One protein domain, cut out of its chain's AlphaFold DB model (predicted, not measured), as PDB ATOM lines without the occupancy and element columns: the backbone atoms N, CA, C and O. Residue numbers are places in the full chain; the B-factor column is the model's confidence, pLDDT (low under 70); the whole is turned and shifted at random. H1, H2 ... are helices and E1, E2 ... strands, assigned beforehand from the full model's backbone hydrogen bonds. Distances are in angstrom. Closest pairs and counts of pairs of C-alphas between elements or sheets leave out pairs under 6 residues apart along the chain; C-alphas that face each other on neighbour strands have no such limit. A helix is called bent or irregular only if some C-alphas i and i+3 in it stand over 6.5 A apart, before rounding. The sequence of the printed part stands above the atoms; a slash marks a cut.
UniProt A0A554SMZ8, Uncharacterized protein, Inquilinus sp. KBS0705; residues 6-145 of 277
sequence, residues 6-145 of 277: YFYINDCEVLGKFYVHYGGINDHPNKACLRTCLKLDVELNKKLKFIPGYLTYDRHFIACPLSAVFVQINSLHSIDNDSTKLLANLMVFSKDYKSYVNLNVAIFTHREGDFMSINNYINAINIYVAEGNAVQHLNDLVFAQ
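Overview. This is residues 6 to 145 of the 277 residues of an uncharacterized protein of Inquilinus sp. KBS0705 (UniProt A0A554SMZ8). One strongly twisted antiparallel sheet of nine strands, several of them sharply bent, makes most of the body, and the long helix H1 packs on it, reaching from E2 across to E7, E8 and E9. The short helix H2 sits beside edge strand E9. The printed part has 140 residues, with nine named strands, E1 to E9, followed by two named helices, H1 and H2. The sheet is branched, with no single order, and the class is mixed, helices and strands. The whole is compact, with a radius of gyration of the C-alphas of 14.9 A and spans of 40 by 35 by 22 A.

Along the chain. E1, residues 6 to 10, begins at C-alpha 6 (53.915, 27.033, -51.354). E2 is residues 19 to 22. E3, residues 34 to 42, is 23.6 A long and bends by 51 degrees at residue 37. E4, residues 48 to 56, is 22.6 A long and bends by 66 degrees at residue 53. E5, residues 61 to 63, runs on into E6, residues 66 to 68, at 79 degrees. E7, residues 71 to 78, is 19.8 A long and bends by 63 degrees at residue 74. E8, residues 85 to 93, and E9, residues 100 to 108, measure 24.4 A and 24.0 A. H1, residues 116 to 130, is 21.1 A long and begins at C-alpha 116 (39.446, 26.163, -48.851). H2, residues 140 to 144, ends at C-alpha 144 (32.691, 14.948, -58.823).

Arrangement. E1 has E2 on one side, with N 10 and O 19 2.9 A apart, and E3 on the other side, with N 7 and O 38 2.9 A apart. E3, E4 and E5 form a meander, each strand the antiparallel neighbour of the one before, with N 41 to O 49 at 2.8 A and N 62 to O 54 at 2.8 A. E4 has E3 on one side, and E5 and E7 on the other side; N 50 and O 76 are 2.8 A apart. E6, E7, E8 and E9 form a second meander, with N 68 to O 71 at 2.7 A, N 72 to O 91 at 2.8 A and N 107 to O 86 at 2.7 A. H1 is on the sheet; its closest C-alphas to E2 are those of Asn 119 and Tyr 19, 5.5 A apart, and to E9 those of Ile 118 and Ile 107, 6.6 A. H2 is on the sheet at a height over the sheet of 5.3 A, over none of its strands, and the closest C-alphas of H2 and E9 are those of Ala 144 and Ala 106, 4.9 A apart. H1 and H2 are close but not clearly touching, with Tyr 121 and Phe 143 closest, their C-alphas 7.9 A apart. In H1 and H2 every O i to N i+4 pair is within hydrogen-bond range.

Size, cuts and confidence. The two C-alphas farthest apart are those of Leu 44 and Gly 132, 42.4 A. The printed part has no cut, and the link from E2 to E3, with 11 residues, is long. The mean pLDDT of the printed part is 83.5; residues 23 to 32, 81 to 83, 111 to 113 and 144 to 145 are under 70.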
ATOM      1  N   TYR A   6      54.299  28.107 -52.279       83.56
ATOM      2  CA  TYR A   6      53.915  27.033 -51.354       83.56
ATOM      3  C   TYR A   6      52.559  27.340 -50.719       83.56
ATOM      4  O   TYR A   6      52.321  28.453 -50.248       83.56
ATOM      5  N   PHE A   7      51.701  26.328 -50.634       85.69
ATOM      6  CA  PHE A   7      50.472  26.369 -49.845       85.69
ATOM      7  C   PHE A   7      50.705  25.607 -48.554       85.69
ATOM      8  O   PHE A   7      51.038  24.424 -48.581       85.69
ATOM      9  N   TYR A   8      50.566  26.276 -47.419       86.94
ATOM     10  CA  TYR A   8      50.813  25.648 -46.129       86.94
ATOM     11  C   TYR A   8      49.575  24.912 -45.647       86.94
ATOM     12  O   TYR A   8      48.449  25.327 -45.920       86.94
ATOM     13  N   ILE A   9      49.808  23.818 -44.929       88.06
ATOM     14  CA  ILE A   9      48.762  23.004 -44.321       88.06
ATOM     15  C   ILE A   9      48.936  23.069 -42.810       88.06
ATOM     16  O   ILE A   9      50.021  22.760 -42.317       88.06
ATOM     17  N   ASN A  10      47.877  23.426 -42.095       86.44
ATOM     18  CA  ASN A  10      47.821  23.381 -40.639       86.44
ATOM     19  C   ASN A  10      46.911  22.241 -40.173       86.44
ATOM     20  O   ASN A  10      46.031  21.795 -40.917       86.44
ATOM     21  N   ASP A  11      47.130  21.809 -38.926       85.81
ATOM     22  CA  ASP A  11      46.246  20.901 -38.188       85.81
ATOM     23  C   ASP A  11      45.957  19.569 -38.920       85.81
ATOM     24  O   ASP A  11      44.891  18.974 -38.773       85.81
ATOM     25  N   CYS A  12      46.929  19.059 -39.691       87.12
ATOM     26  CA  CYS A  12      46.810  17.789 -40.421       87.12
ATOM     27  C   CYS A  12      46.566  16.578 -39.505       87.12
ATOM     28  O   CYS A  12      45.964  15.593 -39.928       87.12
ATOM     29  N   GLU A  13      47.000  16.655 -38.249       88.00
ATOM     30  CA  GLU A  13      46.828  15.590 -37.257       88.00
ATOM     31  C   GLU A  13      45.510  15.700 -36.474       88.00
ATOM     32  O   GLU A  13      45.153  14.786 -35.731       88.00
ATOM     33  N   VAL A  14      44.763  16.799 -36.626       87.75
ATOM     34  CA  VAL A  14      43.551  17.055 -35.843       87.75
ATOM     35  C   VAL A  14      42.308  16.775 -36.682       87.75
ATOM     36  O   VAL A  14      42.082  17.368 -37.737       87.75
ATOM     37  N   LEU A  15      41.456  15.880 -36.175       88.44
ATOM     38  CA  LEU A  15      40.220  15.488 -36.844       88.44
ATOM     39  C   LEU A  15      39.337  16.707 -37.162       88.44
ATOM     40  O   LEU A  15      38.989  17.485 -36.275       88.44
ATOM     41  N   GLY A  16      38.956  16.840 -38.436       81.88
ATOM     42  CA  GLY A  16      38.046  17.884 -38.913       81.88
ATOM     43  C   GLY A  16      38.650  19.291 -38.980       81.88
ATOM     44  O   GLY A  16      37.916  20.242 -39.243       81.88
ATOM     45  N   LYS A  17      39.959  19.438 -38.744       84.88
ATOM     46  CA  LYS A  17      40.657  20.729 -38.735       84.88
ATOM     47  C   LYS A  17      41.746  20.834 -39.798       84.88
ATOM     48  O   LYS A  17      42.618  21.669 -39.685       84.88
ATOM     49  N   PHE A  18      41.718  20.040 -40.859       89.44
ATOM     50  CA  PHE A  18      42.693  20.206 -41.935       89.44
ATOM     51  C   PHE A  18      42.469  21.549 -42.657       89.44
ATOM     52  O   PHE A  18      41.374  21.784 -43.182       89.44
ATOM     53  N   TYR A  19      43.496  22.410 -42.696       87.06
ATOM     54  CA  TYR A  19      43.421  23.739 -43.315       87.06
ATOM     55  C   TYR A  19      44.610  24.038 -44.231       87.06
ATOM     56  O   TYR A  19      45.724  24.267 -43.767       87.06
ATOM     57  N   VAL A  20      44.352  24.117 -45.534       86.81
ATOM     58  CA  VAL A  20      45.267  24.650 -46.547       86.81
ATOM     59  C   VAL A  20      45.036  26.146 -46.696       86.81
ATOM     60  O   VAL A  20      43.895  26.587 -46.855       86.81
ATOM     61  N   HIS A  21      46.114  26.924 -46.691       81.62
ATOM     62  CA  HIS A  21      46.060  28.359 -46.934       81.62
ATOM     63  C   HIS A  21      47.284  28.854 -47.709       81.62
ATOM     64  O   HIS A  21      48.374  28.274 -47.649       81.62
ATOM     65  N   TYR A  22      47.104  29.966 -48.427       77.31
ATOM     66  CA  TYR A  22      48.237  30.756 -48.892       77.31
ATOM     67  C   TYR A  22      48.817  31.473 -47.674       77.31
ATOM     68  O   TYR A  22      48.080  32.105 -46.918       77.31
ATOM     69  N   GLY A  23      50.112  31.321 -47.436       62.56
ATOM     70  CA  GLY A  23      50.787  32.024 -46.356       62.56
ATOM     71  C   GLY A  23      52.030  32.703 -46.888       62.56
ATOM     72  O   GLY A  23      52.767  32.120 -47.687       62.56
ATOM     73  N   GLY A  24      52.290  33.923 -46.430       56.16
ATOM     74  CA  GLY A  24      53.599  34.531 -46.612       56.16
ATOM     75  C   GLY A  24      54.667  33.710 -45.883       56.16
ATOM     76  O   GLY A  24      54.388  33.007 -44.909       56.16
ATOM     77  N   ILE A  25      55.926  33.842 -46.307       47.88
ATOM     78  CA  ILE A  25      57.093  33.249 -45.618       47.88
ATOM     79  C   ILE A  25      57.117  33.609 -44.114       47.88
ATOM     80  O   ILE A  25      57.670  32.862 -43.311       47.88
ATOM     81  N   ASN A  26      56.469  34.713 -43.732       49.03
ATOM     82  CA  ASN A  26      56.466  35.266 -42.381       49.03
ATOM     83  C   ASN A  26      55.230  34.902 -41.534       49.03
ATOM     84  O   ASN A  26      55.181  35.306 -40.376       49.03
ATOM     85  N   ASP A  27      54.247  34.155 -42.058       53.09
ATOM     86  CA  ASP A  27      52.964  33.952 -41.354       53.09
ATOM     87  C   ASP A  27      53.049  33.076 -40.095       53.09
ATOM     88  O   ASP A  27      52.085  33.028 -39.345       53.09
ATOM     89  N   HIS A  28      54.188  32.439 -39.797       52.22
ATOM     90  CA  HIS A  28      54.478  31.934 -38.449       52.22
ATOM     91  C   HIS A  28      55.988  31.729 -38.230       52.22
ATOM     92  O   HIS A  28      56.591  30.909 -38.926       52.22
ATOM     93  N   PRO A  29      56.613  32.393 -37.239       45.34
ATOM     94  CA  PRO A  29      57.993  32.111 -36.873       45.34
ATOM     95  C   PRO A  29      58.089  30.820 -36.030       45.34
ATOM     96  O   PRO A  29      57.465  30.692 -34.979       45.34
ATOM     97  N   ASN A  30      58.938  29.889 -36.470       46.91
ATOM     98  CA  ASN A  30      59.801  29.062 -35.608       46.91
ATOM     99  C   ASN A  30      59.200  27.989 -34.669       46.91
ATOM    100  O   ASN A  30      59.768  27.781 -33.599       46.91
ATOM    101  N   LYS A  31      58.131  27.254 -35.016       51.94
ATOM    102  CA  LYS A  31      57.655  26.156 -34.128       51.94
ATOM    103  C   LYS A  31      57.906  24.716 -34.585       51.94
ATOM    104  O   LYS A  31      57.954  23.850 -33.720       51.94
ATOM    105  N   ALA A  32      58.107  24.437 -35.873       60.28
ATOM    106  CA  ALA A  32      58.306  23.065 -36.355       60.28
ATOM    107  C   ALA A  32      59.509  22.963 -37.301       60.28
ATOM    108  O   ALA A  32      59.670  23.797 -38.190       60.28
ATOM    109  N   CYS A  33      60.339  21.929 -37.124       72.75
ATOM    110  CA  CYS A  33      61.491  21.651 -37.994       72.75
ATOM    111  C   CYS A  33      61.077  21.255 -39.425       72.75
ATOM    112  O   CYS A  33      61.856  21.421 -40.362       72.75
ATOM    113  N   LEU A  34      59.853  20.745 -39.585       81.56
ATOM    114  CA  LEU A  34      59.241  20.357 -40.850       81.56
ATOM    115  C   LEU A  34      57.833  20.941 -40.917       81.56
ATOM    116  O   LEU A  34      57.049  20.776 -39.984       81.56
ATOM    117  N   ARG A  35      57.506  21.609 -42.023       84.88
ATOM    118  CA  ARG A  35      56.192  22.211 -42.245       84.88
ATOM    119  C   ARG A  35      55.479  21.527 -43.398       84.88
ATOM    120  O   ARG A  35      56.004  21.488 -44.504       84.88
ATOM    121  N   THR A  36      54.277  21.025 -43.152       89.94
ATOM    122  CA  THR A  36      53.414  20.437 -44.179       89.94
ATOM    123  C   THR A  36      52.991  21.484 -45.204       89.94
ATOM    124  O   THR A  36      52.485  22.554 -44.851       89.94
ATOM    125  N   CYS A  37      53.194  21.188 -46.486       89.31
ATOM    126  CA  CYS A  37      52.837  22.093 -47.570       89.31
ATOM    127  C   CYS A  37      52.527  21.363 -48.882       89.31
ATOM    128  O   CYS A  37      52.969  20.238 -49.116       89.31
ATOM    129  N   LEU A  38      51.830  22.057 -49.777       90.00
ATOM    130  CA  LEU A  38      51.746  21.731 -51.193       90.00
ATOM    131  C   LEU A  38      52.659  22.691 -51.958       90.00
ATOM    132  O   LEU A  38      52.438  23.903 -51.950       90.00
ATOM    133  N   LYS A  39      53.682  22.161 -52.625       89.44
ATOM    134  CA  LYS A  39      54.521  22.938 -53.539       89.44
ATOM    135  C   LYS A  39      53.801  23.097 -54.875       89.44
ATOM    136  O   LYS A  39      53.393  22.092 -55.460       89.44
ATOM    137  N   LEU A  40      53.686  24.328 -55.363       87.19
ATOM    138  CA  LEU A  40      53.196  24.609 -56.707       87.19
ATOM    139  C   LEU A  40      54.307  24.386 -57.735       87.19
ATOM    140  O   LEU A  40      55.397  24.956 -57.637       87.19
ATOM    141  N   ASP A  41      53.993  23.592 -58.746       86.75
ATOM    142  CA  ASP A  41      54.802  23.385 -59.935       86.75
ATOM    143  C   ASP A  41      53.951  23.670 -61.179       86.75
ATOM    144  O   ASP A  41      52.760  23.353 -61.216       86.75
ATOM    145  N   VAL A  42      54.540  24.313 -62.184       82.62
ATOM    146  CA  VAL A  42      53.836  24.683 -63.420       82.62
ATOM    147  C   VAL A  42      54.335  23.773 -64.527       82.62
ATOM    148  O   VAL A  42      55.493  23.849 -64.933       82.62
ATOM    149  N   GLU A  43      53.460  22.907 -65.026       79.94
ATOM    150  CA  GLU A  43      53.803  21.997 -66.113       79.94
ATOM    151  C   GLU A  43      53.893  22.739 -67.460       79.94
ATOM    152  O   GLU A  43      53.324  23.817 -67.646       79.94
ATOM    153  N   LEU A  44      54.560  22.119 -68.444       73.12
ATOM    154  CA  LEU A  44      54.789  22.667 -69.795       73.12
ATOM    155  C   LEU A  44      53.508  23.165 -70.497       73.12
ATOM    156  O   LEU A  44      53.567  24.074 -71.319       73.12
ATOM    157  N   ASN A  45      52.344  22.617 -70.133       74.62
ATOM    158  CA  ASN A  45      51.040  22.973 -70.695       74.62
ATOM    159  C   ASN A  45      50.293  24.067 -69.909       74.62
ATOM    160  O   ASN A  45      49.089  24.222 -70.096       74.62
ATOM    161  N   LYS A  46      50.969  24.796 -69.010       74.44
ATOM    162  CA  LYS A  46      50.358  25.738 -68.046       74.44
ATOM    163  C   LYS A  46      49.368  25.088 -67.071       74.44
ATOM    164  O   LYS A  46      48.608  25.794 -66.417       74.44
ATOM    165  N   LYS A  47      49.388  23.760 -66.948       79.56
ATOM    166  CA  LYS A  47      48.651  23.058 -65.895       79.56
ATOM    167  C   LYS A  47      49.387  23.213 -64.574       79.56
ATOM    168  O   LYS A  47      50.619  23.151 -64.539       79.56
ATOM    169  N   LEU A  48      48.636  23.422 -63.501       84.62
ATOM    170  CA  LEU A  48      49.195  23.559 -62.165       84.62
ATOM    171  C   LEU A  48      49.247  22.190 -61.496       84.62
ATOM    172  O   LEU A  48      48.251  21.467 -61.442       84.62
ATOM    173  N   LYS A  49      50.407  21.841 -60.955       88.06
ATOM    174  CA  LYS A  49      50.624  20.634 -60.168       88.06
ATOM    175  C   LYS A  49      50.957  21.023 -58.739       88.06
ATOM    176  O   LYS A  49      51.807  21.870 -58.493       88.06
ATOM    177  N   PHE A  50      50.304  20.369 -57.792       89.12
ATOM    178  CA  PHE A  50      50.503  20.585 -56.368       89.12
ATOM    179  C   PHE A  50      51.103  19.319 -55.773       89.12
ATOM    180  O   PHE A  50      50.462  18.265 -55.709       89.12
ATOM    181  N   ILE A  51      52.367  19.422 -55.381       91.75
ATOM    182  CA  ILE A  51      53.149  18.300 -54.873       91.75
ATOM    183  C   ILE A  51      53.100  18.345 -53.343       91.75
ATOM    184  O   ILE A  51      53.605  19.311 -52.763       91.75
ATOM    185  N   PRO A  52      52.507  17.343 -52.674       93.44
ATOM    186  CA  PRO A  52      52.526  17.270 -51.221       93.44
ATOM    187  C   PRO A  52      53.944  17.000 -50.706       93.44
ATOM    188  O   PRO A  52      54.767  16.361 -51.373       93.44
ATOM    189  N   GLY A  53      54.248  17.525 -49.523       93.00
ATOM    190  CA  GLY A  53      55.507  17.256 -48.847       93.00
ATOM    191  C   GLY A  53      55.751  18.145 -47.636       93.00
ATOM    192  O   GLY A  53      54.851  18.825 -47.137       93.00
ATOM    193  N   TYR A  54      57.003  18.158 -47.187       90.56
ATOM    194  CA  TYR A  54      57.447  18.991 -46.077       90.56
ATOM    195  C   TYR A  54      58.461  20.029 -46.548       90.56
ATOM    196  O   TYR A  54      59.378  19.725 -47.311       90.56
ATOM    197  N   LEU A  55      58.320  21.250 -46.048       88.00
ATOM    198  CA  LEU A  55      59.312  22.305 -46.162       88.00
ATOM    199  C   LEU A  55      60.120  22.360 -44.864       88.00
ATOM    200  O   LEU A  55      59.564  22.550 -43.780       88.00
ATOM    201  N   THR A  56      61.428  22.166 -44.974       84.69
ATOM    202  CA  THR A  56      62.367  22.328 -43.853       84.69
ATOM    203  C   THR A  56      62.589  23.808 -43.533       84.69
ATOM    204  O   THR A  56      62.298  24.686 -44.351       84.69
ATOM    205  N   TYR A  57      63.161  24.092 -42.360       76.69
ATOM    206  CA  TYR A  57      63.567  25.448 -41.973       76.69
ATOM    207  C   TYR A  57      64.501  26.111 -43.005       76.69
ATOM    208  O   TYR A  57      64.304  27.271 -43.366       76.69
ATOM    209  N   ASP A  58      65.436  25.343 -43.574       80.44
ATOM    210  CA  ASP A  58      66.385  25.810 -44.597       80.44
ATOM    211  C   ASP A  58      65.765  25.910 -46.003       80.44
ATOM    212  O   ASP A  58      66.466  26.021 -47.008       80.44
ATOM    213  N   ARG A  59      64.427  25.865 -46.096       79.81
ATOM    214  CA  ARG A  59      63.645  25.929 -47.342       79.81
ATOM    215  C   ARG A  59      63.930  24.790 -48.323       79.81
ATOM    216  O   ARG A  59      63.599  24.894 -49.504       79.81
ATOM    217  N   HIS A  60      64.492  23.684 -47.847       87.00
ATOM    218  CA  HIS A  60      64.581  22.457 -48.625       87.00
ATOM    219  C   HIS A  60      63.226  21.743 -48.613       87.00
ATOM    220  O   HIS A  60      62.679  21.468 -47.540       87.00
ATOM    221  N   PHE A  61      62.683  21.471 -49.800       89.19
ATOM    222  CA  PHE A  61      61.407  20.781 -49.974       89.19
ATOM    223  C   PHE A  61      61.623  19.280 -50.161       89.19
ATOM    224  O   PHE A  61      62.349  18.862 -51.063       89.19
ATOM    225  N   ILE A  62      60.934  18.487 -49.346       92.12
ATOM    226  CA  ILE A  62      60.965  17.028 -49.374       92.12
ATOM    227  C   ILE A  62      59.604  16.540 -49.868       92.12
ATOM    228  O   ILE A  62      58.614  16.571 -49.131       92.12
ATOM    229  N   ALA A  63      59.558  16.098 -51.125       92.62
ATOM    230  CA  ALA A  63      58.347  15.567 -51.739       92.62
ATOM    231  C   ALA A  63      57.972  14.221 -51.109       92.62
ATOM    232  O   ALA A  63      58.773  13.286 -51.111       92.62
ATOM    233  N   CYS A  64      56.753  14.114 -50.591       93.06
ATOM    234  CA  CYS A  64      56.203  12.862 -50.078       93.06
ATOM    235  C   CYS A  64      54.679  12.967 -49.915       93.06
ATOM    236  O   CYS A  64      54.151  14.070 -49.764       93.06
ATOM    237  N   PRO A  65      53.953  11.836 -49.927       93.62
ATOM    238  CA  PRO A  65      52.538  11.842 -49.588       93.62
ATOM    239  C   PRO A  65      52.304  12.425 -48.192       93.62
ATOM    240  O   PRO A  65      53.037  12.116 -47.249       93.62
ATOM    241  N   LEU A  66      51.268  13.250 -48.052       92.38
ATOM    242  CA  LEU A  66      50.907  13.862 -46.775       92.38
ATOM    243  C   LEU A  66      49.694  13.169 -46.180       92.38
ATOM    244  O   LEU A  66      48.650  13.102 -46.820       92.38
ATOM    245  N   SER A  67      49.821  12.694 -44.947       92.19
ATOM    246  CA  SER A  67      48.701  12.113 -44.210       92.19
ATOM    247  C   SER A  67      47.991  13.184 -43.387       92.19
ATOM    248  O   SER A  67      48.618  13.917 -42.626       92.19
ATOM    249  N   ALA A  68      46.677  13.261 -43.546       92.44
ATOM    250  CA  ALA A  68      45.754  14.066 -42.770       92.44
ATOM    251  C   ALA A  68      44.753  13.126 -42.084       92.44
ATOM    252  O   ALA A  68      43.710  12.795 -42.652       92.44
ATOM    253  N   VAL A  69      45.097  12.668 -40.879       94.19
ATOM    254  CA  VAL A  69      44.360  11.668 -40.082       94.19
ATOM    255  C   VAL A  69      44.129  10.341 -40.831       94.19
ATOM    256  O   VAL A  69      44.987   9.461 -40.780       94.19
ATOM    257  N   PHE A  70      42.991  10.176 -41.514       95.81
ATOM    258  CA  PHE A  70      42.633   8.959 -42.254       95.81
ATOM    259  C   PHE A  70      42.843   9.094 -43.765       95.81
ATOM    260  O   PHE A  70      42.643   8.128 -44.499       95.81
ATOM    261  N   VAL A  71      43.232  10.277 -44.247       96.19
ATOM    262  CA  VAL A  71      43.392  10.558 -45.677       96.19
ATOM    263  C   VAL A  71      44.841  10.877 -45.998       96.19
ATOM    264  O   VAL A  71      45.387  11.857 -45.507       96.19
ATOM    265  N   GLN A  72      45.455  10.102 -46.881       96.06
ATOM    266  CA  GLN A  72      46.744  10.418 -47.479       96.06
ATOM    267  C   GLN A  72      46.546  11.102 -48.833       96.06
ATOM    268  O   GLN A  72      45.938  10.562 -49.756       96.06
ATOM    269  N   ILE A  73      47.102  12.300 -48.957       95.12
ATOM    270  CA  ILE A  73      47.131  13.102 -50.172       95.12
ATOM    271  C   ILE A  73      48.388  12.717 -50.952       95.12
ATOM    272  O   ILE A  73      49.505  13.012 -50.520       95.12
ATOM    273  N   ASN A  74      48.213  12.065 -52.102       94.12
ATOM    274  CA  ASN A  74      49.331  11.616 -52.937       94.12
ATOM    275  C   ASN A  74      49.754  12.681 -53.949       94.12
ATOM    276  O   ASN A  74      50.944  12.905 -54.164       94.12
ATOM    277  N   SER A  75      48.786  13.336 -54.587       91.00
ATOM    278  CA  SER A  75      49.035  14.439 -55.518       91.00
ATOM    279  C   SER A  75      47.754  15.197 -55.829       91.00
ATOM    280  O   SER A  75      46.657  14.645 -55.721       91.00
ATOM    281  N   LEU A  76      47.893  16.455 -56.250       91.12
ATOM    282  CA  LEU A  76      46.805  17.196 -56.876       91.12
ATOM    283  C   LEU A  76      47.291  17.856 -58.163       91.12
ATOM    284  O   LEU A  76      48.430  18.317 -58.243       91.12
ATOM    285  N   HIS A  77      46.433  17.908 -59.171       89.75
ATOM    286  CA  HIS A  77      46.746  18.543 -60.448       89.75
ATOM    287  C   HIS A  77      45.520  19.234 -61.030       89.75
ATOM    288  O   HIS A  77      44.396  18.770 -60.845       89.75
ATOM    289  N   SER A  78      45.721  20.348 -61.725       87.31
ATOM    290  CA  SER A  78      44.631  21.050 -62.384       87.31
ATOM    291  C   SER A  78      44.160  20.269 -63.611       87.31
ATOM    292  O   SER A  78      44.947  19.787 -64.433       87.31
ATOM    293  N   ILE A  79      42.844  20.107 -63.720       82.25
ATOM    294  CA  ILE A  79      42.206  19.507 -64.896       82.25
ATOM    295  C   ILE A  79      42.134  20.561 -66.007       82.25
ATOM    296  O   ILE A  79      42.374  20.253 -67.177       82.25
ATOM    297  N   ASP A  80      41.840  21.803 -65.621       73.94
ATOM    298  CA  ASP A  80      41.767  22.983 -66.472       73.94
ATOM    299  C   ASP A  80      42.970  23.920 -66.271       73.94
ATOM    300  O   ASP A  80      43.739  23.805 -65.314       73.94
ATOM    301  N   ASN A  81      43.157  24.843 -67.218       67.12
ATOM    302  CA  ASN A  81      44.237  25.833 -67.157       67.12
ATOM    303  C   ASN A  81      43.976  26.903 -66.080       67.12
ATOM    304  O   ASN A  81      44.923  27.474 -65.551       67.12
ATOM    305  N   ASP A  82      42.708  27.127 -65.723       63.97
ATOM    306  CA  ASP A  82      42.286  28.179 -64.786       63.97
ATOM    307  C   ASP A  82      42.281  27.706 -63.318       63.97
ATOM    308  O   ASP A  82      41.915  28.454 -62.413       63.97
ATOM    309  N   SER A  83      42.686  26.455 -63.060       64.12
ATOM    310  CA  SER A  83      42.804  25.857 -61.717       64.12
ATOM    311  C   SER A  83      41.524  25.912 -60.883       64.12
ATOM    312  O   SER A  83      41.564  25.896 -59.649       64.12
ATOM    313  N   THR A  84      40.377  25.963 -61.562       75.56
ATOM    314  CA  THR A  84      39.060  25.918 -60.917       75.56
ATOM    315  C   THR A  84      38.618  24.487 -60.633       75.56
ATOM    316  O   THR A  84      37.702  24.244 -59.841       75.56
ATOM    317  N   LYS A  85      39.285  23.519 -61.274       84.62
ATOM    318  CA  LYS A  85      39.075  22.090 -61.077       84.62
ATOM    319  C   LYS A  85      40.405  21.403 -60.817       84.62
ATOM    320  O   LYS A  85      41.279  21.362 -61.681       84.62
ATOM    321  N   LEU A  86      40.527  20.814 -59.638       86.75
ATOM    322  CA  LEU A  86      41.679  20.016 -59.245       86.75
ATOM    323  C   LEU A  86      41.270  18.547 -59.214       86.75
ATOM    324  O   LEU A  86      40.209  18.219 -58.697       86.75
ATOM    325  N   LEU A  87      42.108  17.655 -59.726       89.94
ATOM    326  CA  LEU A  87      41.987  16.227 -59.477       89.94
ATOM    327  C   LEU A  87      42.942  15.859 -58.343       89.94
ATOM    328  O   LEU A  87      44.162  15.982 -58.481       89.94
ATOM    329  N   ALA A  88      42.375  15.445 -57.216       91.44
ATOM    330  CA  ALA A  88      43.100  14.983 -56.047       91.44
ATOM    331  C   ALA A  88      43.154  13.454 -56.039       91.44
ATOM    332  O   ALA A  88      42.120  12.788 -56.030       91.44
ATOM    333  N   ASN A  89      44.368  12.912 -56.002       93.38
ATOM    334  CA  ASN A  89      44.604  11.484 -55.847       93.38
ATOM    335  C   ASN A  89      44.792  11.198 -54.357       93.38
ATOM    336  O   ASN A  89      45.818  11.567 -53.769       93.38
ATOM    337  N   LEU A  90      43.793  10.572 -53.748       95.06
ATOM    338  CA  LEU A  90      43.723  10.335 -52.312       95.06
ATOM    339  C   LEU A  90      43.773   8.836 -52.019       95.06
ATOM    340  O   LEU A  90      43.235   8.025 -52.767       95.06
ATOM    341  N   MET A  91      44.387   8.473 -50.902       96.06
ATOM    342  CA  MET A  91      44.280   7.147 -50.305       96.06
ATOM    343  C   MET A  91      43.596   7.299 -48.949       96.06
ATOM    344  O   MET A  91      44.077   8.042 -48.097       96.06
ATOM    345  N   VAL A  92      42.457   6.643 -48.760       96.38
ATOM    346  CA  VAL A  92      41.632   6.759 -47.551       96.38
ATOM    347  C   VAL A  92      41.685   5.450 -46.783       96.38
ATOM    348  O   VAL A  92      41.346   4.401 -47.329       96.38
ATOM    349  N   PHE A  93      42.095   5.515 -45.522       96.88
ATOM    350  CA  PHE A  93      42.242   4.366 -44.636       96.88
ATOM    351  C   PHE A  93      40.991   4.156 -43.786       96.88
ATOM    352  O   PHE A  93      40.306   5.113 -43.430       96.88
ATOM    353  N   SER A  94      40.696   2.905 -43.429       96.12
ATOM    354  CA  SER A  94      39.699   2.606 -42.401       96.12
ATOM    355  C   SER A  94      40.140   3.144 -41.042       96.12
ATOM    356  O   SER A  94      41.324   3.368 -40.797       96.12
ATOM    357  N   LYS A  95      39.185   3.308 -40.121       94.62
ATOM    358  CA  LYS A  95      39.437   3.835 -38.769       94.62
ATOM    359  C   LYS A  95      40.511   3.060 -37.995       94.62
ATOM    360  O   LYS A  95      41.205   3.631 -37.162       94.62
ATOM    361  N   ASP A  96      40.626   1.760 -38.253       94.69
ATOM    362  CA  ASP A  96      41.616   0.860 -37.658       94.69
ATOM    363  C   ASP A  96      42.862   0.641 -38.536       94.69
ATOM    364  O   ASP A  96      43.702  -0.190 -38.200       94.69
ATOM    365  N   TYR A  97      42.971   1.361 -39.657       93.38
ATOM    366  CA  TYR A  97      44.060   1.302 -40.636       93.38
ATOM    367  C   TYR A  97      44.306  -0.080 -41.267       93.38
ATOM    368  O   TYR A  97      45.354  -0.311 -41.867       93.38
ATOM    369  N   LYS A  98      43.347  -1.010 -41.175       94.31
ATOM    370  CA  LYS A  98      43.489  -2.360 -41.750       94.31
ATOM    371  C   LYS A  98      43.126  -2.453 -43.225       94.31
ATOM    372  O   LYS A  98      43.511  -3.413 -43.887       94.31
ATOM    373  N   SER A  99      42.362  -1.498 -43.738       95.00
ATOM    374  CA  SER A  99      41.954  -1.452 -45.139       95.00
ATOM    375  C   SER A  99      42.048  -0.031 -45.677       95.00
ATOM    376  O   SER A  99      42.065   0.928 -44.906       95.00
ATOM    377  N   TYR A 100      42.118   0.105 -46.998       96.25
ATOM    378  CA  TYR A 100      42.133   1.401 -47.658       96.25
ATOM    379  C   TYR A 100      41.431   1.344 -49.015       96.25
ATOM    380  O   TYR A 100      41.224   0.269 -49.583       96.25
ATOM    381  N   VAL A 101      41.094   2.519 -49.537       95.00
ATOM    382  CA  VAL A 101      40.611   2.731 -50.903       95.00
ATOM    383  C   VAL A 101      41.376   3.895 -51.529       95.00
ATOM    384  O   VAL A 101      41.781   4.824 -50.832       95.00
ATOM    385  N   ASN A 102      41.594   3.842 -52.840       94.56
ATOM    386  CA  ASN A 102      42.114   4.980 -53.592       94.56
ATOM    387  C   ASN A 102      40.936   5.724 -54.217       94.56
ATOM    388  O   ASN A 102      40.138   5.092 -54.905       94.56
ATOM    389  N   LEU A 103      40.854   7.034 -53.993       91.38
ATOM    390  CA  LEU A 103      39.814   7.894 -54.552       91.38
ATOM    391  C   LEU A 103      40.450   8.930 -55.479       91.38
ATOM    392  O   LEU A 103      41.448   9.565 -55.118       91.38
ATOM    393  N   ASN A 104      39.844   9.135 -56.647       90.38
ATOM    394  CA  ASN A 104      40.212  10.216 -57.559       90.38
ATOM    395  C   ASN A 104      39.132  11.296 -57.505       90.38
ATOM    396  O   ASN A 104      38.094  11.212 -58.158       90.38
ATOM    397  N   VAL A 105      39.378  12.319 -56.694       87.62
ATOM    398  CA  VAL A 105      38.368  13.307 -56.319       87.62
ATOM    399  C   VAL A 105      38.540  14.576 -57.144       87.62
ATOM    400  O   VAL A 105      39.560  15.258 -57.049       87.62
ATOM    401  N   ALA A 106      37.522  14.922 -57.934       86.62
ATOM    402  CA  ALA A 106      37.462  16.209 -58.615       86.62
ATOM    403  C   ALA A 106      36.988  17.299 -57.639       86.62
ATOM    404  O   ALA A 106      35.821  17.363 -57.266       86.62
ATOM    405  N   ILE A 107      37.902  18.168 -57.223       85.06
ATOM    406  CA  ILE A 107      37.647  19.281 -56.313       85.06
ATOM    407  C   ILE A 107      37.368  20.529 -57.140       85.06
ATOM    408  O   ILE A 107      38.202  20.966 -57.937       85.06
ATOM    409  N   PHE A 108      36.205  21.128 -56.914       80.62
ATOM    410  CA  PHE A 108      35.837  22.401 -57.520       80.62
ATOM    411  C   PHE A 108      36.188  23.530 -56.565       80.62
ATOM    412  O   PHE A 108      35.689  23.565 -55.444       80.62
ATOM    413  N   THR A 109      37.016  24.460 -57.021       75.88
ATOM    414  CA  THR A 109      37.321  25.688 -56.290       75.88
ATOM    415  C   THR A 109      36.427  26.813 -56.813       75.88
ATOM    416  O   THR A 109      36.000  26.818 -57.973       75.88
ATOM    417  N   HIS A 110      36.062  27.763 -55.950       70.31
ATOM    418  CA  HIS A 110      35.200  28.873 -56.370       70.31
ATOM    419  C   HIS A 110      35.949  29.904 -57.217       70.31
ATOM    420  O   HIS A 110      35.326  30.620 -58.005       70.31
ATOM    421  N   ARG A 111      37.266  30.010 -57.022       69.44
ATOM    422  CA  ARG A 111      38.172  30.951 -57.685       69.44
ATOM    423  C   ARG A 111      39.544  30.300 -57.844       69.44
ATOM    424  O   ARG A 111      39.895  29.410 -57.067       69.44
ATOM    425  N   GLU A 112      40.324  30.773 -58.812       65.94
ATOM    426  CA  GLU A 112      41.734  30.396 -58.941       65.94
ATOM    427  C   GLU A 112      42.451  30.634 -57.600       65.94
ATOM    428  O   GLU A 112      42.348  31.708 -57.006       65.94
ATOM    429  N   GLY A 113      43.136  29.611 -57.090       61.91
ATOM    430  CA  GLY A 113      43.860  29.697 -55.823       61.91
ATOM    431  C   GLY A 113      43.014  29.565 -54.547       61.91
ATOM    432  O   GLY A 113      43.551  29.753 -53.457       61.91
ATOM    433  N   ASP A 114      41.721  29.230 -54.636       71.06
ATOM    434  CA  ASP A 114      40.885  28.945 -53.461       71.06
ATOM    435  C   ASP A 114      41.026  27.484 -52.992       71.06
ATOM    436  O   ASP A 114      40.281  26.590 -53.400       71.06
ATOM    437  N   PHE A 115      41.983  27.238 -52.094       75.12
ATOM    438  CA  PHE A 115      42.241  25.911 -51.514       75.12
ATOM    439  C   PHE A 115      41.297  25.550 -50.358       75.12
ATOM    440  O   PHE A 115      41.325  24.409 -49.894       75.12
ATOM    441  N   MET A 116      40.407  26.457 -49.926       76.19
ATOM    442  CA  MET A 116      39.446  26.163 -48.851       76.19
ATOM    443  C   MET A 116      38.500  25.028 -49.224       76.19
ATOM    444  O   MET A 116      38.026  24.299 -48.354       76.19
ATOM    445  N   SER A 117      38.255  24.845 -50.520       79.56
ATOM    446  CA  SER A 117      37.444  23.735 -51.005       79.56
ATOM    447  C   SER A 117      38.078  22.399 -50.621       79.56
ATOM    448  O   SER A 117      37.390  21.577 -50.031       79.56
ATOM    449  N   ILE A 118      39.391  22.217 -50.801       85.69
ATOM    450  CA  ILE A 118      40.101  20.981 -50.420       85.69
ATOM    451  C   ILE A 118      39.892  20.656 -48.940       85.69
ATOM    452  O   ILE A 118      39.655  19.497 -48.599       85.69
ATOM    453  N   ASN A 119      39.909  21.678 -48.080       87.56
ATOM    454  CA  ASN A 119      39.692  21.513 -46.645       87.56
ATOM    455  C   ASN A 119      38.363  20.816 -46.366       87.56
ATOM    456  O   ASN A 119      38.308  19.876 -45.577       87.56
ATOM    457  N   ASN A 120      37.305  21.229 -47.063       84.69
ATOM    458  CA  ASN A 120      35.980  20.643 -46.902       84.69
ATOM    459  C   ASN A 120      35.959  19.165 -47.309       84.69
ATOM    460  O   ASN A 120      35.401  18.355 -46.578       84.69
ATOM    461  N   TYR A 121      36.596  18.804 -48.428       88.12
ATOM    462  CA  TYR A 121      36.643  17.415 -48.904       88.12
ATOM    463  C   TYR A 121      37.423  16.507 -47.941       88.12
ATOM    464  O   TYR A 121      36.925  15.457 -47.540       88.12
ATOM    465  N   ILE A 122      38.625  16.918 -47.522       91.00
ATOM    466  CA  ILE A 122      39.462  16.118 -46.615       91.00
ATOM    467  C   ILE A 122      38.799  15.974 -45.241       91.00
ATOM    468  O   ILE A 122      38.740  14.871 -44.697       91.00
ATOM    469  N   ASN A 123      38.246  17.060 -44.690       89.94
ATOM    470  CA  ASN A 123      37.550  17.011 -43.404       89.94
ATOM    471  C   ASN A 123      36.274  16.160 -43.470       89.94
ATOM    472  O   ASN A 123      36.025  15.396 -42.540       89.94
ATOM    473  N   ALA A 124      35.514  16.228 -44.569       88.50
ATOM    474  CA  ALA A 124      34.337  15.387 -44.792       88.50
ATOM    475  C   ALA A 124      34.680  13.894 -44.735       88.50
ATOM    476  O   ALA A 124      34.061  13.142 -43.983       88.50
ATOM    477  N   ILE A 125      35.709  13.478 -45.481       91.75
ATOM    478  CA  ILE A 125      36.166  12.084 -45.505       91.75
ATOM    479  C   ILE A 125      36.660  11.659 -44.118       91.75
ATOM    480  O   ILE A 125      36.305  10.587 -43.631       91.75
ATOM    481  N   ASN A 126      37.440  12.509 -43.449       92.50
ATOM    482  CA  ASN A 126      37.948  12.215 -42.113       92.50
ATOM    483  C   ASN A 126      36.822  12.000 -41.088       92.50
ATOM    484  O   ASN A 126      36.893  11.054 -40.304       92.50
ATOM    485  N   ILE A 127      35.775  12.830 -41.105       90.50
ATOM    486  CA  ILE A 127      34.595  12.672 -40.236       90.50
ATOM    487  C   ILE A 127      33.868  11.359 -40.549       90.50
ATOM    488  O   ILE A 127      33.577  10.591 -39.633       90.50
ATOM    489  N   TYR A 128      33.649  11.064 -41.833       91.50
ATOM    490  CA  TYR A 128      33.008   9.826 -42.278       91.50
ATOM    491  C   TYR A 128      33.728   8.578 -41.753       91.50
ATOM    492  O   TYR A 128      33.092   7.676 -41.202       91.50
ATOM    493  N   VAL A 129      35.060   8.533 -41.863       92.88
ATOM    494  CA  VAL A 129      35.864   7.412 -41.353       92.88
ATOM    495  C   VAL A 129      35.859   7.367 -39.824       92.88
ATOM    496  O   VAL A 129      35.744   6.286 -39.242       92.88
ATOM    497  N   ALA A 130      35.945   8.518 -39.151       92.44
ATOM    498  CA  ALA A 130      35.950   8.590 -37.690       92.44
ATOM    499  C   ALA A 130      34.687   7.980 -37.060       92.44
ATOM    500  O   ALA A 130      34.771   7.363 -35.992       92.44
ATOM    501  N   GLU A 131      33.537   8.089 -37.729       89.25
ATOM    502  CA  GLU A 131      32.276   7.468 -37.300       89.25
ATOM    503  C   GLU A 131      32.242   5.939 -37.481       89.25
ATOM    504  O   GLU A 131      31.332   5.278 -36.988       89.25
ATOM    505  N   GLY A 132      33.263   5.346 -38.109       89.56
ATOM    506  CA  GLY A 132      33.362   3.901 -38.320       89.56
ATOM    507  C   GLY A 132      32.667   3.411 -39.588       89.56
ATOM    508  O   GLY A 132      32.453   2.208 -39.731       89.56
ATOM    509  N   ASN A 133      32.327   4.315 -40.510       89.06
ATOM    510  CA  ASN A 133      31.765   3.924 -41.794       89.06
ATOM    511  C   ASN A 133      32.812   3.205 -42.662       89.06
ATOM    512  O   ASN A 133      34.009   3.506 -42.620       89.06
ATOM    513  N   ALA A 134      32.352   2.255 -43.477       90.94
ATOM    514  CA  ALA A 134      33.212   1.497 -44.376       90.94
ATOM    515  C   ALA A 134      33.749   2.393 -45.502       90.94
ATOM    516  O   ALA A 134      32.977   3.021 -46.235       90.94
ATOM    517  N   VAL A 135      35.075   2.427 -45.669       92.31
ATOM    518  CA  VAL A 135      35.740   3.235 -46.710       92.31
ATOM    519  C   VAL A 135      35.413   2.759 -48.121       92.31
ATOM    520  O   VAL A 135      35.408   3.556 -49.048       92.31
ATOM    521  N   GLN A 136      35.065   1.481 -48.284       90.62
ATOM    522  CA  GLN A 136      34.683   0.882 -49.565       90.62
ATOM    523  C   GLN A 136      33.370   1.452 -50.125       90.62
ATOM    524  O   GLN A 136      33.089   1.267 -51.302       90.62
ATOM    525  N   HIS A 137      32.560   2.110 -49.291       88.88
ATOM    526  CA  HIS A 137      31.305   2.735 -49.715       88.88
ATOM    527  C   HIS A 137      31.482   4.189 -50.173       88.88
ATOM    528  O   HIS A 137      30.521   4.784 -50.656       88.88
ATOM    529  N   LEU A 138      32.675   4.777 -50.018       86.38
ATOM    530  CA  LEU A 138      32.950   6.109 -50.551       86.38
ATOM    531  C   LEU A 138      32.870   6.075 -52.079       86.38
ATOM    532  O   LEU A 138      33.436   5.191 -52.720       86.38
ATOM    533  N   ASN A 139      32.163   7.043 -52.653       80.62
ATOM    534  CA  ASN A 139      31.887   7.089 -54.082       80.62
ATOM    535  C   ASN A 139      32.557   8.308 -54.732       80.62
ATOM    536  O   ASN A 139      32.147   9.446 -54.505       80.62
ATOM    537  N   ASP A 140      33.546   8.073 -55.596       76.44
ATOM    538  CA  ASP A 140      34.273   9.122 -56.333       76.44
ATOM    539  C   ASP A 140      33.339  10.061 -57.118       76.44
ATOM    540  O   ASP A 140      33.605  11.260 -57.235       76.44
ATOM    541  N   LEU A 141      32.209   9.546 -57.623       74.44
ATOM    542  CA  LEU A 141      31.246  10.322 -58.410       74.44
ATOM    543  C   LEU A 141      30.509  11.372 -57.578       74.44
ATOM    544  O   LEU A 141      30.162  12.427 -58.106       74.44
ATOM    545  N   VAL A 142      30.291  11.109 -56.286       74.44
ATOM    546  CA  VAL A 142      29.688  12.074 -55.356       74.44
ATOM    547  C   VAL A 142      30.586  13.303 -55.276       74.44
ATOM    548  O   VAL A 142      30.145  14.430 -55.478       74.44
ATOM    549  N   PHE A 143      31.886  13.091 -55.108       70.75
ATOM    550  CA  PHE A 143      32.847  14.182 -55.044       70.75
ATOM    551  C   PHE A 143      32.993  14.954 -56.366       70.75
ATOM    552  O   PHE A 143      33.332  16.136 -56.335       70.75
ATOM    553  N   ALA A 144      32.696  14.316 -57.504       66.69
ATOM    554  CA  ALA A 144      32.691  14.948 -58.823       66.69
ATOM    555  C   ALA A 144      31.475  15.857 -59.087       66.69
ATOM    556  O   ALA A 144      31.485  16.635 -60.045       66.69
ATOM    557  N   GLN A 145      30.438  15.804 -58.253       65.44
ATOM    558  CA  GLN A 145      29.381  16.809 -58.253       65.44
ATOM    559  C   GLN A 145      29.879  18.027 -57.449       65.44
ATOM    560  O   GLN A 145      30.638  17.880 -56.494       65.44
TER     561      GLN A 145